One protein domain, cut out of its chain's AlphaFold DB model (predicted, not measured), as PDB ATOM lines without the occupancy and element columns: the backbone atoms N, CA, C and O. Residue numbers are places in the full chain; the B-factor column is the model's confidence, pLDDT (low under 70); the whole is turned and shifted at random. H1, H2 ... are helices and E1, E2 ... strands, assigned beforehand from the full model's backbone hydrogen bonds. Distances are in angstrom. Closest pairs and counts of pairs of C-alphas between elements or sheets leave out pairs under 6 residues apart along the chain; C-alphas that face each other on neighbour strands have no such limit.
ATOM      1  N   GLN A   2     230.278 221.569 220.073       81.56
ATOM      2  CA  GLN A   2     231.173 220.417 220.271       81.56
ATOM      3  C   GLN A   2     232.378 220.400 219.311       81.56
ATOM      4  O   GLN A   2     233.498 220.272 219.779       81.56
ATOM      5  N   ASP A   3     232.207 220.648 218.009       81.06
ATOM      6  CA  ASP A   3     233.350 220.592 217.072       81.06
ATOM      7  C   ASP A   3     234.418 221.648 217.369       81.06
ATOM      8  O   ASP A   3     235.611 221.367 217.323       81.06
ATOM      9  N   ARG A   4     234.001 222.858 217.772       83.06
ATOM     10  CA  ARG A   4     234.933 223.903 218.230       83.06
ATOM     11  C   ARG A   4     235.680 223.477 219.494       83.06
ATOM     12  O   ARG A   4     236.842 223.836 219.653       83.06
ATOM     13  N   TYR A   5     235.025 222.727 220.379       84.06
ATOM     14  CA  TYR A   5     235.643 222.184 221.585       84.06
ATOM     15  C   TYR A   5     236.684 221.105 221.248       84.06
ATOM     16  O   TYR A   5     237.823 221.214 221.701       84.06
ATOM     17  N   LEU A   6     236.341 220.133 220.396       83.75
ATOM     18  CA  LEU A   6     237.260 219.078 219.947       83.75
ATOM     19  C   LEU A   6     238.464 219.660 219.196       83.75
ATOM     20  O   LEU A   6     239.609 219.336 219.505       83.75
ATOM     21  N   MET A   7     238.217 220.611 218.291       83.81
ATOM     22  CA  MET A   7     239.263 221.343 217.576       83.81
ATOM     23  C   MET A   7     240.203 222.086 218.535       83.81
ATOM     24  O   MET A   7     241.418 222.093 218.339       83.81
ATOM     25  N   ALA A   8     239.666 222.720 219.582       85.19
ATOM     26  CA  ALA A   8     240.479 223.422 220.569       85.19
ATOM     27  C   ALA A   8     241.362 222.465 221.389       85.19
ATOM     28  O   ALA A   8     242.487 222.841 221.708       85.19
ATOM     29  N   ARG A   9     240.882 221.256 221.714       86.12
ATOM     30  CA  ARG A   9     241.671 220.204 222.386       86.12
ATOM     31  C   ARG A   9     242.801 219.689 221.497       86.12
ATOM     32  O   ARG A   9     243.956 219.743 221.906       86.12
ATOM     33  N   SER A  10     242.479 219.310 220.261       85.00
ATOM     34  CA  SER A  10     243.459 218.837 219.271       85.00
ATOM     35  C   SER A  10     244.584 219.861 219.052       85.00
ATOM     36  O   SER A  10     245.762 219.529 219.138       85.00
ATOM     37  N   ARG A  11     244.249 221.156 218.933       86.38
ATOM     38  CA  ARG A  11     245.240 222.250 218.839       86.38
ATOM     39  C   ARG A  11     246.166 222.387 220.053       86.38
ATOM     40  O   ARG A  11     247.221 223.000 219.924       86.38
ATOM     41  N   ARG A  12     245.776 221.871 221.220       88.00
ATOM     42  CA  ARG A  12     246.608 221.823 222.434       88.00
ATOM     43  C   ARG A  12     247.391 220.510 222.572       88.00
ATOM     44  O   ARG A  12     248.074 220.334 223.575       88.00
ATOM     45  N   GLY A  13     247.296 219.599 221.601       83.31
ATOM     46  CA  GLY A  13     247.870 218.253 221.687       83.31
ATOM     47  C   GLY A  13     247.111 217.328 222.644       83.31
ATOM     48  O   GLY A  13     247.635 216.295 223.051       83.31
ATOM     49  N   GLU A  14     245.888 217.696 223.039       85.25
ATOM     50  CA  GLU A  14     245.026 216.861 223.873       85.25
ATOM     51  C   GLU A  14     244.180 215.926 222.994       85.25
ATOM     52  O   GLU A  14     243.765 216.329 221.903       85.25
ATOM     53  N   PRO A  15     243.808 214.730 223.492       83.88
ATOM     54  CA  PRO A  15     242.873 213.856 222.792       83.88
ATOM     55  C   PRO A  15     241.558 214.588 222.453       83.88
ATOM     56  O   PRO A  15     240.979 215.223 223.352       83.88
ATOM     57  N   PRO A  16     241.066 214.513 221.199       85.81
ATOM     58  CA  PRO A  16     239.830 215.157 220.759       85.81
ATOM     59  C   PRO A  16     238.605 214.337 221.195       85.81
ATOM     60  O   PRO A  16     237.858 213.808 220.379       85.81
ATOM     61  N   VAL A  17     238.390 214.251 222.507       89.19
ATOM     62  CA  VAL A  17     237.234 213.582 223.125       89.19
ATOM     63  C   VAL A  17     236.255 214.595 223.714       89.19
ATOM     64  O   VAL A  17     236.631 215.715 224.076       89.19
ATOM     65  N   LEU A  18     234.987 214.200 223.814       88.12
ATOM     66  CA  LEU A  18     233.933 214.943 224.497       88.12
ATOM     67  C   LEU A  18     234.233 215.085 226.005       88.12
ATOM     68  O   LEU A  18     235.090 214.378 226.539       88.12
ATOM     69  N   PRO A  19     233.540 215.989 226.730       87.88
ATOM     70  CA  PRO A  19     233.753 216.169 228.170       87.88
ATOM     71  C   PRO A  19     233.542 214.903 229.013       87.88
ATOM     72  O   PRO A  19     234.120 214.791 230.088       87.88
ATOM     73  N   ASP A  20     232.728 213.963 228.529       88.31
ATOM     74  CA  ASP A  20     232.470 212.657 229.149       88.31
ATOM     75  C   ASP A  20     233.499 211.579 228.753       88.31
ATOM     76  O   ASP A  20     233.375 210.427 229.158       88.31
ATOM     77  N   GLY A  21     234.520 211.944 227.973       88.94
ATOM     78  CA  GLY A  21     235.580 211.051 227.513       88.94
ATOM     79  C   GLY A  21     235.254 210.275 226.236       88.94
ATOM     80  O   GLY A  21     236.134 209.578 225.733       88.94
ATOM     81  N   ARG A  22     234.045 210.404 225.677       91.56
ATOM     82  CA  ARG A  22     233.671 209.690 224.449       91.56
ATOM     83  C   ARG A  22     234.307 210.306 223.205       91.56
ATOM     84  O   ARG A  22     234.460 211.524 223.090       91.56
ATOM     85  N   ARG A  23     234.639 209.443 222.247       91.69
ATOM     86  CA  ARG A  23     235.077 209.815 220.892       91.69
ATOM     87  C   ARG A  23     233.899 210.335 220.066       91.69
ATOM     88  O   ARG A  23     232.744 210.091 220.413       91.69
ATOM     89  N   VAL A  24     234.180 211.014 218.957       91.44
ATOM     90  CA  VAL A  24     233.153 211.385 217.969       91.44
ATOM     91  C   VAL A  24     233.467 210.710 216.647       91.44
ATOM     92  O   VAL A  24     234.419 211.078 215.965       91.44
ATOM     93  N   ILE A  25     232.634 209.739 216.286       92.81
ATOM     94  CA  ILE A  25     232.755 208.969 215.051       92.81
ATOM     95  C   ILE A  25     231.663 209.436 214.093       92.81
ATOM     96  O   ILE A  25     230.492 209.517 214.448       92.81
ATOM     97  N   ARG A  26     232.038 209.758 212.864       92.69
ATOM     98  CA  ARG A  26     231.143 210.156 211.778       92.69
ATOM     99  C   ARG A  26     230.997 208.978 210.827       92.69
ATOM    100  O   ARG A  26     231.995 208.387 210.433       92.69
ATOM    101  N   MET A  27     229.770 208.645 210.460       92.56
ATOM    102  CA  MET A  27     229.479 207.649 209.437       92.56
ATOM    103  C   MET A  27     229.273 208.379 208.108       92.56
ATOM    104  O   MET A  27     228.271 209.069 207.947       92.56
ATOM    105  N   PHE A  28     230.236 208.268 207.198       89.12
ATOM    106  CA  PHE A  28     230.314 208.964 205.917       89.12
ATOM    107  C   PHE A  28     230.911 208.038 204.844       89.12
ATOM    108  O   PHE A  28     232.104 207.741 204.865       89.12
ATOM    109  N   SER A  29     230.068 207.557 203.928       86.75
ATOM    110  CA  SER A  29     230.408 206.550 202.912       86.75
ATOM    111  C   SER A  29     230.946 207.133 201.611       86.75
ATOM    112  O   SER A  29     230.605 208.259 201.251       86.75
ATOM    113  N   GLY A  30     231.686 206.319 200.855       82.62
ATOM    114  CA  GLY A  30     232.025 206.598 199.453       82.62
ATOM    115  C   GLY A  30     233.364 207.303 199.206       82.62
ATOM    116  O   GLY A  30     233.672 207.618 198.060       82.62
ATOM    117  N   TRP A  31     234.161 207.561 200.249       79.50
ATOM    118  CA  TRP A  31     235.377 208.391 200.148       79.50
ATOM    119  C   TRP A  31     236.675 207.705 200.594       79.50
ATOM    120  O   TRP A  31     237.757 208.216 200.314       79.50
ATOM    121  N   ALA A  32     236.591 206.577 201.300       85.81
ATOM    122  CA  ALA A  32     237.745 205.844 201.820       85.81
ATOM    123  C   ALA A  32     237.437 204.345 201.938       85.81
ATOM    124  O   ALA A  32     236.330 203.906 201.665       85.81
ATOM    125  N   SER A  33     238.409 203.553 202.394       85.69
ATOM    126  CA  SER A  33     238.250 202.110 202.649       85.69
ATOM    127  C   SER A  33     237.293 201.769 203.800       85.69
ATOM    128  O   SER A  33     236.991 200.596 204.019       85.69
ATOM    129  N   SER A  34     236.862 202.773 204.561       91.38
ATOM    130  CA  SER A  34     235.880 202.654 205.628       91.38
ATOM    131  C   SER A  34     234.916 203.836 205.574       91.38
ATOM    132  O   SER A  34     235.355 204.974 205.362       91.38
ATOM    133  N   PRO A  35     233.625 203.608 205.862       92.25
ATOM    134  CA  PRO A  35     232.654 204.677 206.032       92.25
ATOM    135  C   PRO A  35     232.738 205.346 207.412       92.25
ATOM    136  O   PRO A  35     231.872 206.153 207.733       92.25
ATOM    137  N   LEU A  36     233.697 205.004 208.281       94.00
ATOM    138  CA  LEU A  36     233.824 205.601 209.615       94.00
ATOM    139  C   LEU A  36     234.996 206.570 209.680       94.00
ATOM    140  O   LEU A  36     236.112 206.240 209.289       94.00
ATOM    141  N   TRP A  37     234.728 207.752 210.227       92.75
ATOM    142  CA  TRP A  37     235.680 208.848 210.286       92.75
ATOM    143  C   TRP A  37     235.749 209.453 211.681       92.75
ATOM    144  O   TRP A  37     234.719 209.682 212.312       92.75
ATOM    145  N   GLU A  38     236.942 209.788 212.150       89.56
ATOM    146  CA  GLU A  38     237.134 210.555 213.380       89.56
ATOM    147  C   GLU A  38     237.724 211.920 213.034       89.56
ATOM    148  O   GLU A  38     238.680 212.049 212.276       89.56
ATOM    149  N   SER A  39     237.084 212.984 213.517       79.56
ATOM    150  CA  SER A  39     237.543 214.343 213.225       79.56
ATOM    151  C   SER A  39     238.612 214.780 214.221       79.56
ATOM    152  O   SER A  39     238.517 214.489 215.410       79.56
ATOM    153  N   PHE A  40     239.570 215.580 213.743       77.31
ATOM    154  CA  PHE A  40     240.641 216.187 214.549       77.31
ATOM    155  C   PHE A  40     241.684 215.204 215.110       77.31
ATOM    156  O   PHE A  40     242.406 215.559 216.048       77.31
ATOM    157  N   THR A  41     241.777 214.013 214.518       73.81
ATOM    158  CA  THR A  41     242.838 213.018 214.715       73.81
ATOM    159  C   THR A  41     243.816 213.012 213.537       73.81
ATOM    160  O   THR A  41     243.484 213.488 212.449       73.81
ATOM    161  N   ASP A  42     245.025 212.487 213.761       66.25
ATOM    162  CA  ASP A  42     246.049 212.341 212.713       66.25
ATOM    163  C   ASP A  42     245.652 211.288 211.667       66.25
ATOM    164  O   ASP A  42     245.907 211.467 210.477       66.25
ATOM    165  N   ASP A  43     244.989 210.216 212.114       73.00
ATOM    166  CA  ASP A  43     244.323 209.239 211.256       73.00
ATOM    167  C   ASP A  43     242.813 209.452 211.339       73.00
ATOM    168  O   ASP A  43     242.193 209.277 212.393       73.00
ATOM    169  N   TYR A  44     242.242 209.928 210.240       83.31
ATOM    170  CA  TYR A  44     240.840 210.314 210.159       83.31
ATOM    171  C   TYR A  44     239.943 209.163 209.709       83.31
ATOM    172  O   TYR A  44     238.737 209.265 209.906       83.31
ATOM    173  N   VAL A  45     240.494 208.092 209.123       89.19
ATOM    174  CA  VAL A  45     239.727 206.907 208.714       89.19
ATOM    175  C   VAL A  45     239.785 205.881 209.836       89.19
ATOM    176  O   VAL A  45     240.850 205.496 210.302       89.19
ATOM    177  N   VAL A  46     238.627 205.403 210.274       91.38
ATOM    178  CA  VAL A  46     238.521 204.449 211.377       91.38
ATOM    179  C   VAL A  46     238.200 203.067 210.824       91.38
ATOM    180  O   VAL A  46     237.171 202.886 210.178       91.38
ATOM    181  N   ASP A  47     239.039 202.066 211.107       91.06
ATOM    182  CA  ASP A  47     238.694 200.664 210.830       91.06
ATOM    183  C   ASP A  47     237.564 200.224 211.779       91.06
ATOM    184  O   ASP A  47     237.780 200.222 212.999       91.06
ATOM    185  N   PRO A  48     236.383 199.816 211.278       90.81
ATOM    186  CA  PRO A  48     235.284 199.371 212.130       90.81
ATOM    187  C   PRO A  48     235.681 198.216 213.060       90.81
ATOM    188  O   PRO A  48     235.227 198.162 214.201       90.81
ATOM    189  N   ARG A  49     236.608 197.349 212.626       90.75
ATOM    190  CA  ARG A  49     237.101 196.209 213.422       90.75
ATOM    191  C   ARG A  49     237.851 196.641 214.678       90.75
ATOM    192  O   ARG A  49     237.887 195.908 215.661       90.75
ATOM    193  N   SER A  50     238.437 197.837 214.665       90.75
ATOM    194  CA  SER A  50     239.164 198.390 215.814       90.75
ATOM    195  C   SER A  50     238.242 198.900 216.928       90.75
ATOM    196  O   SER A  50     238.705 199.160 218.036       90.75
ATOM    197  N   LEU A  51     236.941 199.047 216.650       90.25
ATOM    198  CA  LEU A  51     235.972 199.643 217.571       90.25
ATOM    199  C   LEU A  51     235.265 198.624 218.471       90.25
ATOM    200  O   LEU A  51     234.512 199.025 219.356       90.25
ATOM    201  N   GLY A  52     235.496 197.326 218.256       92.31
ATOM    202  CA  GLY A  52     234.854 196.264 219.033       92.31
ATOM    203  C   GLY A  52     233.350 196.121 218.778       92.31
ATOM    204  O   GLY A  52     232.649 195.591 219.638       92.31
ATOM    205  N   ILE A  53     232.857 196.594 217.627       94.44
ATOM    206  CA  ILE A  53     231.492 196.312 217.163       94.44
ATOM    207  C   ILE A  53     231.376 194.861 216.687       94.44
ATOM    208  O   ILE A  53     232.374 194.208 216.379       94.44
ATOM    209  N   SER A  54     230.150 194.361 216.598       96.31
ATOM    210  CA  SER A  54     229.873 192.997 216.162       96.31
ATOM    211  C   SER A  54     230.342 192.726 214.722       96.31
ATOM    212  O   SER A  54     230.294 193.596 213.844       96.31
ATOM    213  N   ASP A  55     230.782 191.492 214.452       95.62
ATOM    214  CA  ASP A  55     231.264 191.075 213.122       95.62
ATOM    215  C   ASP A  55     230.176 191.197 212.043       95.62
ATOM    216  O   ASP A  55     230.459 191.512 210.883       95.62
ATOM    217  N   ASP A  56     228.918 190.975 212.427       96.81
ATOM    218  CA  ASP A  56     227.765 191.137 211.544       96.81
ATOM    219  C   ASP A  56     227.558 192.606 211.175       96.81
ATOM    220  O   ASP A  56     227.455 192.926 209.991       96.81
ATOM    221  N   LEU A  57     227.601 193.513 212.160       96.44
ATOM    222  CA  LEU A  57     227.507 194.949 211.904       96.44
ATOM    223  C   LEU A  57     228.685 195.453 211.061       96.44
ATOM    224  O   LEU A  57     228.489 196.260 210.156       96.44
ATOM    225  N   THR A  58     229.893 194.940 211.305       96.50
ATOM    226  CA  THR A  58     231.075 195.251 210.490       96.50
ATOM    227  C   THR A  58     230.867 194.852 209.030       96.50
ATOM    228  O   THR A  58     231.151 195.642 208.129       96.50
ATOM    229  N   ARG A  59     230.362 193.639 208.770       95.81
ATOM    230  CA  ARG A  59     230.075 193.175 207.404       95.81
ATOM    231  C   ARG A  59     229.014 194.019 206.721       95.81
ATOM    232  O   ARG A  59     229.223 194.414 205.580       95.81
ATOM    233  N   GLU A  60     227.898 194.272 207.397       95.69
ATOM    234  CA  GLU A  60     226.800 195.073 206.848       95.69
ATOM    235  C   GLU A  60     227.267 196.485 206.492       95.69
ATOM    236  O   GLU A  60     226.993 196.965 205.395       95.69
ATOM    237  N   LEU A  61     228.032 197.117 207.386       95.69
ATOM    238  CA  LEU A  61     228.597 198.444 207.180       95.69
ATOM    239  C   LEU A  61     229.514 198.500 205.952       95.69
ATOM    240  O   LEU A  61     229.362 199.388 205.116       95.69
ATOM    241  N   LEU A  62     230.451 197.555 205.835       95.00
ATOM    242  CA  LEU A  62     231.395 197.515 204.716       95.00
ATOM    243  C   LEU A  62     230.720 197.124 203.395       95.00
ATOM    244  O   LEU A  62     231.118 197.616 202.345       95.00
ATOM    245  N   ALA A  63     229.697 196.267 203.428       94.25
ATOM    246  CA  ALA A  63     228.927 195.910 202.237       94.25
ATOM    247  C   ALA A  63     228.097 197.094 201.725       94.25
ATOM    248  O   ALA A  63     228.064 197.350 200.523       94.25
ATOM    249  N   TRP A  64     227.456 197.831 202.635       94.38
ATOM    250  CA  TRP A  64     226.705 199.036 202.301       94.38
ATOM    251  C   TRP A  64     227.614 200.133 201.724       94.38
ATOM    252  O   TRP A  64     227.294 200.699 200.681       94.38
ATOM    253  N   ASP A  65     228.774 200.385 202.339       93.50
ATOM    254  CA  ASP A  65     229.751 201.347 201.816       93.50
ATOM    255  C   ASP A  65     230.338 200.900 200.470       93.50
ATOM    256  O   ASP A  65     230.423 201.701 199.542       93.50
ATOM    257  N   GLY A  66     230.649 199.609 200.319       92.69
ATOM    258  CA  GLY A  66     231.103 199.030 199.053       92.69
ATOM    259  C   GLY A  66     230.098 199.234 197.920       92.69
ATOM    260  O   GLY A  66     230.475 199.693 196.850       92.69
ATOM    261  N   ALA A  67     228.804 199.009 198.171       91.25
ATOM    262  CA  ALA A  67     227.761 199.238 197.171       91.25
ATOM    263  C   ALA A  67     227.655 200.714 196.735       91.25
ATOM    264  O   ALA A  67     227.335 200.999 195.581       91.25
ATOM    265  N   ILE A  68     227.925 201.659 197.643       88.75
ATOM    266  CA  ILE A  68     227.985 203.092 197.322       88.75
ATOM    267  C   ILE A  68     229.238 203.409 196.502       88.75
ATOM    268  O   ILE A  68     229.151 204.129 195.511       88.75
ATOM    269  N   GLN A  69     230.392 202.863 196.888       89.31
ATOM    270  CA  GLN A  69     231.646 203.050 196.154       89.31
ATOM    271  C   GLN A  69     231.581 202.467 194.738       89.31
ATOM    272  O   GLN A  69     232.049 203.108 193.799       89.31
ATOM    273  N   ASP A  70     230.951 201.302 194.572       89.88
ATOM    274  CA  ASP A  70     230.775 200.631 193.280       89.88
ATOM    275  C   ASP A  70     229.892 201.437 192.316       89.88
ATOM    276  O   ASP A  70     230.108 201.398 191.103       89.88
ATOM    277  N   ALA A  71     228.919 202.197 192.834       86.75
ATOM    278  CA  ALA A  71     228.151 203.136 192.016       86.75
ATOM    279  C   ALA A  71     229.047 204.267 191.473       86.75
ATOM    280  O   ALA A  71     228.841 204.745 190.358       86.75
ATOM    281  N   GLY A  72     230.082 204.653 192.220       82.88
ATOM    282  CA  GLY A  72     230.981 205.747 191.874       82.88
ATOM    283  C   GLY A  72     230.385 207.133 192.164       82.88
ATOM    284  O   GLY A  72     229.213 207.256 192.521       82.88
ATOM    285  N   PRO A  73     231.183 208.206 192.008       79.06
ATOM    286  CA  PRO A  73     230.811 209.558 192.443       79.06
ATOM    287  C   PRO A  73     229.594 210.141 191.708       79.06
ATOM    288  O   PRO A  73     228.843 210.911 192.300       79.06
ATOM    289  N   ASP A  74     229.388 209.753 190.447       80.94
ATOM    290  CA  ASP A  74     228.275 210.210 189.602       80.94
ATOM    291  C   ASP A  74     227.214 209.115 189.374       80.94
ATOM    292  O   ASP A  74     226.297 209.279 188.564       80.94
ATOM    293  N   GLY A  75     227.356 207.963 190.037       79.06
ATOM    294  CA  GLY A  75     226.458 206.831 189.853       79.06
ATOM    295  C   GLY A  75     225.177 206.927 190.672       79.06
ATOM    296  O   GLY A  75     225.107 207.638 191.678       79.06
ATOM    297  N   PRO A  76     224.133 206.181 190.274       80.19
ATOM    298  CA  PRO A  76     222.921 206.095 191.066       80.19
ATOM    299  C   PRO A  76     223.212 205.341 192.368       80.19
ATOM    300  O   PRO A  76     223.529 204.153 192.355       80.19
ATOM    301  N   VAL A  77     223.058 206.027 193.500       81.19
ATOM    302  CA  VAL A  77     223.053 205.384 194.818       81.19
ATOM    303  C   VAL A  77     221.894 204.368 194.864       81.19
ATOM    304  O   VAL A  77     220.798 204.700 194.399       81.19
ATOM    305  N   PRO A  78     222.090 203.149 195.413       82.81
ATOM    306  CA  PRO A  78     221.014 202.168 195.547       82.81
ATOM    307  C   PRO A  78     219.776 202.761 196.236       82.81
ATOM    308  O   PRO A  78     219.898 203.521 197.197       82.81
ATOM    309  N   ALA A  79     218.580 202.430 195.741       80.94
ATOM    310  CA  ALA A  79     217.332 203.094 196.137       80.94
ATOM    311  C   ALA A  79     217.011 202.982 197.642       80.94
ATOM    312  O   ALA A  79     216.423 203.892 198.219       80.94
ATOM    313  N   ASP A  80     217.419 201.886 198.275       87.38
ATOM    314  CA  ASP A  80     217.250 201.585 199.699       87.38
ATOM    315  C   ASP A  80     218.462 201.995 200.553       87.38
ATOM    316  O   ASP A  80     218.457 201.815 201.772       87.38
ATOM    317  N   SER A  81     219.503 202.568 199.940       87.44
ATOM    318  CA  SER A  81     220.761 202.873 200.624       87.44
ATOM    319  C   SER A  81     220.551 203.793 201.824       87.44
ATOM    320  O   SER A  81     221.159 203.561 202.865       87.44
ATOM    321  N   PHE A  82     219.635 204.767 201.722       88.31
ATOM    322  CA  PHE A  82     219.302 205.669 202.828       88.31
ATOM    323  C   PHE A  82     218.773 204.921 204.058       88.31
ATOM    324  O   PHE A  82     219.253 205.106 205.179       88.31
ATOM    325  N   GLU A  83     217.776 204.064 203.848       91.31
ATOM    326  CA  GLU A  83     217.129 203.308 204.919       91.31
ATOM    327  C   GLU A  83     218.100 202.297 205.534       91.31
ATOM    328  O   GLU A  83     218.190 202.192 206.761       91.31
ATOM    329  N   THR A  84     218.889 201.631 204.689       92.94
ATOM    330  CA  THR A  84     219.944 200.701 205.097       92.94
ATOM    331  C   THR A  84     221.019 201.401 205.928       92.94
ATOM    332  O   THR A  84     221.323 200.960 207.038       92.94
ATOM    333  N   GLY A  85     221.540 202.543 205.470       93.50
ATOM    334  CA  GLY A  85     222.533 203.318 206.218       93.50
ATOM    335  C   GLY A  85     221.996 203.831 207.553       93.50
ATOM    336  O   GLY A  85     222.695 203.777 208.563       93.50
ATOM    337  N   LEU A  86     220.725 204.247 207.613       93.69
ATOM    338  CA  LEU A  86     220.089 204.653 208.868       93.69
ATOM    339  C   LEU A  86     219.928 203.478 209.848       93.69
ATOM    340  O   LEU A  86     220.104 203.659 211.057       93.69
ATOM    341  N   ALA A  87     219.595 202.284 209.354       95.31
ATOM    342  CA  ALA A  87     219.507 201.078 210.174       95.31
ATOM    343  C   ALA A  87     220.879 200.687 210.749       95.31
ATOM    344  O   ALA A  87     220.995 200.449 211.954       95.31
ATOM    345  N   ILE A  88     221.920 200.718 209.916       96.38
ATOM    346  CA  ILE A  88     223.311 200.481 210.322       96.38
ATOM    347  C   ILE A  88     223.753 201.525 211.357       96.38
ATOM    348  O   ILE A  88     224.292 201.169 212.404       96.38
ATOM    349  N   TRP A  89     223.454 202.806 211.129       96.06
ATOM    350  CA  TRP A  89     223.781 203.880 212.066       96.06
ATOM    351  C   TRP A  89     223.152 203.687 213.444       96.06
ATOM    352  O   TRP A  89     223.826 203.883 214.452       96.06
ATOM    353  N   ARG A  90     221.874 203.290 213.513       96.25
ATOM    354  CA  ARG A  90     221.206 203.030 214.799       96.25
ATOM    355  C   ARG A  90     221.940 201.951 215.587       96.25
ATOM    356  O   ARG A  90     222.204 202.147 216.768       96.25
ATOM    357  N   ARG A  91     222.330 200.862 214.918       97.19
ATOM    358  CA  ARG A  91     223.095 199.770 215.535       97.19
ATOM    359  C   ARG A  91     224.482 200.227 215.983       97.19
ATOM    360  O   ARG A  91     224.853 199.967 217.120       97.19
ATOM    361  N   LEU A  92     225.206 200.969 215.141       96.00
ATOM    362  CA  LEU A  92     226.506 201.550 215.499       96.00
ATOM    363  C   LEU A  92     226.403 202.454 216.723       96.00
ATOM    364  O   LEU A  92     227.210 202.345 217.639       96.00
ATOM    365  N   ARG A  93     225.404 203.339 216.751       95.94
ATOM    366  CA  ARG A  93     225.161 204.241 217.876       95.94
ATOM    367  C   ARG A  93     224.924 203.461 219.165       95.94
ATOM    368  O   ARG A  93     225.442 203.865 220.199       95.94
ATOM    369  N   ASP A  94     224.147 202.387 219.107       96.81
ATOM    370  CA  ASP A  94     223.792 201.607 220.289       96.81
ATOM    371  C   ASP A  94     224.980 200.757 220.784       96.81
ATOM    372  O   ASP A  94     225.277 200.776 221.979       96.81
ATOM    373  N   GLU A  95     225.718 200.087 219.888       97.00
ATOM    374  CA  GLU A  95     226.912 199.301 220.251       97.00
ATOM    375  C   GLU A  95     228.070 200.185 220.750       97.00
ATOM    376  O   GLU A  95     228.794 199.807 221.672       97.00
ATOM    377  N   LEU A  96     228.225 201.390 220.192       95.75
ATOM    378  CA  LEU A  96     229.312 202.307 220.542       95.75
ATOM    379  C   LEU A  96     228.949 203.326 221.621       95.75
ATOM    380  O   LEU A  96     229.841 204.042 222.073       95.75
ATOM    381  N   ALA A  97     227.694 203.380 222.081       94.69
ATOM    382  CA  ALA A  97     227.231 204.348 223.078       94.69
ATOM    383  C   ALA A  97     228.160 204.515 224.303       94.69
ATOM    384  O   ALA A  97     228.331 205.659 224.742       94.69
ATOM    385  N   PRO A  98     228.794 203.448 224.846       92.94
ATOM    386  CA  PRO A  98     229.707 203.578 225.982       92.94
ATOM    387  C   PRO A  98     231.018 204.312 225.668       92.94
ATOM    388  O   PRO A  98     231.630 204.862 226.581       92.94
ATOM    389  N   ILE A  99     231.471 204.312 224.409       92.00
ATOM    390  CA  ILE A  99     232.820 204.769 224.026       92.00
ATOM    391  C   ILE A  99     232.827 205.911 223.005       92.00
ATOM    392  O   ILE A  99     233.814 206.647 222.916       92.00
ATOM    393  N   ALA A 100     231.747 206.095 222.247       93.00
ATOM    394  CA  ALA A 100     231.662 207.098 221.197       93.00
ATOM    395  C   ALA A 100     230.241 207.649 221.005       93.00
ATOM    396  O   ALA A 100     229.230 206.988 221.237       93.00
ATOM    397  N   GLU A 101     230.177 208.888 220.529       93.00
ATOM    398  CA  GLU A 101     229.011 209.454 219.859       93.00
ATOM    399  C   GLU A 101     229.151 209.194 218.352       93.00
ATOM    400  O   GLU A 101     230.151 209.590 217.752       93.00
ATOM    401  N   VAL A 102     228.157 208.537 217.738       93.31
ATOM    402  CA  VAL A 102     228.153 208.242 216.295       93.31
ATOM    403  C   VAL A 102     227.217 209.197 215.557       93.31
ATOM    404  O   VAL A 102     226.016 209.233 215.833       93.31
ATOM    405  N   ARG A 103     227.740 209.938 214.577       91.62
ATOM    406  CA  ARG A 103     226.996 210.924 213.782       91.62
ATOM    407  C   ARG A 103     226.686 210.406 212.372       91.62
ATOM    408  O   ARG A 103     227.593 209.880 211.727       91.62
ATOM    409  N   PRO A 104     225.438 210.529 211.892       89.50
ATOM    410  CA  PRO A 104     225.060 210.110 210.546       89.50
ATOM    411  C   PRO A 104     225.372 211.225 209.536       89.50
ATOM    412  O   PRO A 104     224.548 212.106 209.303       89.50
ATOM    413  N   ASP A 105     226.560 211.188 208.936       83.81
ATOM    414  CA  ASP A 105     227.043 212.229 208.013       83.81
ATOM    415  C   ASP A 105     226.942 211.828 206.531       83.81
ATOM    416  O   ASP A 105     227.139 212.652 205.644       83.81
TER     417      ASP A 105
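AT A GLANCE: This is residues 2 to 105 of the 110 residues of an uncharacterized protein of Microbacterium sp. Yaish 1 (UniProt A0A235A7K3). A small sheet of three short strands has helix H4 over one face along E3, and H3 folds against H4 as a helical hairpin. H1 and the long link after it lie at one end of the longest axis, far from the H3 to H4 link at the other. The printed part has 104 residues, in the order H1 E1 E2 H2 H3 H4 E3; the sheet, E2 E1 E3, is mixed, and the class is mixed, helices and strands. It is compact, with a radius of gyration of the C-alphas of 14.3 A, yet only just elongated, spanning 42 by 28 by 20 A.

IN THESE COORDINATES: Find C-alpha 2 at (231.173, 220.417, 220.271); from there H1 runs to residue 10, 12.4 A. Next come E1, residues 23 to 27, 12.9 A, and E2, residues 36 to 38, 7.0 A. H2 is residues 48 to 51, 5.5 A. H3, residues 55 to 71, covers 24.5 A, and H4, residues 81 to 96, 21.7 A. E3, residues 100 to 104, 12.9 A, ends at C-alpha 104 (225.060, 210.110, 210.546).

HOW THE PARTS SIT: Look first at inner strand E1: it is parallel to E3, with N 25 and O 101 2.9 A apart, and antiparallel to E2 in a hairpin, with N 26 and O 37 at 2.7 A. H4 and the sheet make two layers, a helix on one face: its height over the sheet is 7.5 A, and the C-alphas of Arg 93 and Val 102 are its closest to E3, 5.2 A. H3 touches H4, closest at C-alphas 61 and 88, 6.5 A, at a shallow tilt of 32 degrees, opposite ways; H3 only grazes the sheet. H2 and H3 only just touch, only at the corner, with 3 pairs of C-alphas within 8 A, closest Pro 48 and Thr 58, 6.1 A. H1 is apart from H2, H3 and H4. In H1, H3 and H4 every O i to N i+4 pair is within hydrogen-bond range; H2 is too short for one.

THE WHOLE: The C-alphas of Arg 12 and Ala 79 are the two farthest apart, 43.6 A. The printed part has no cut, and the H1 to E1 link is long. The mean pLDDT of the printed part is 89.0; residue 42 is under 70.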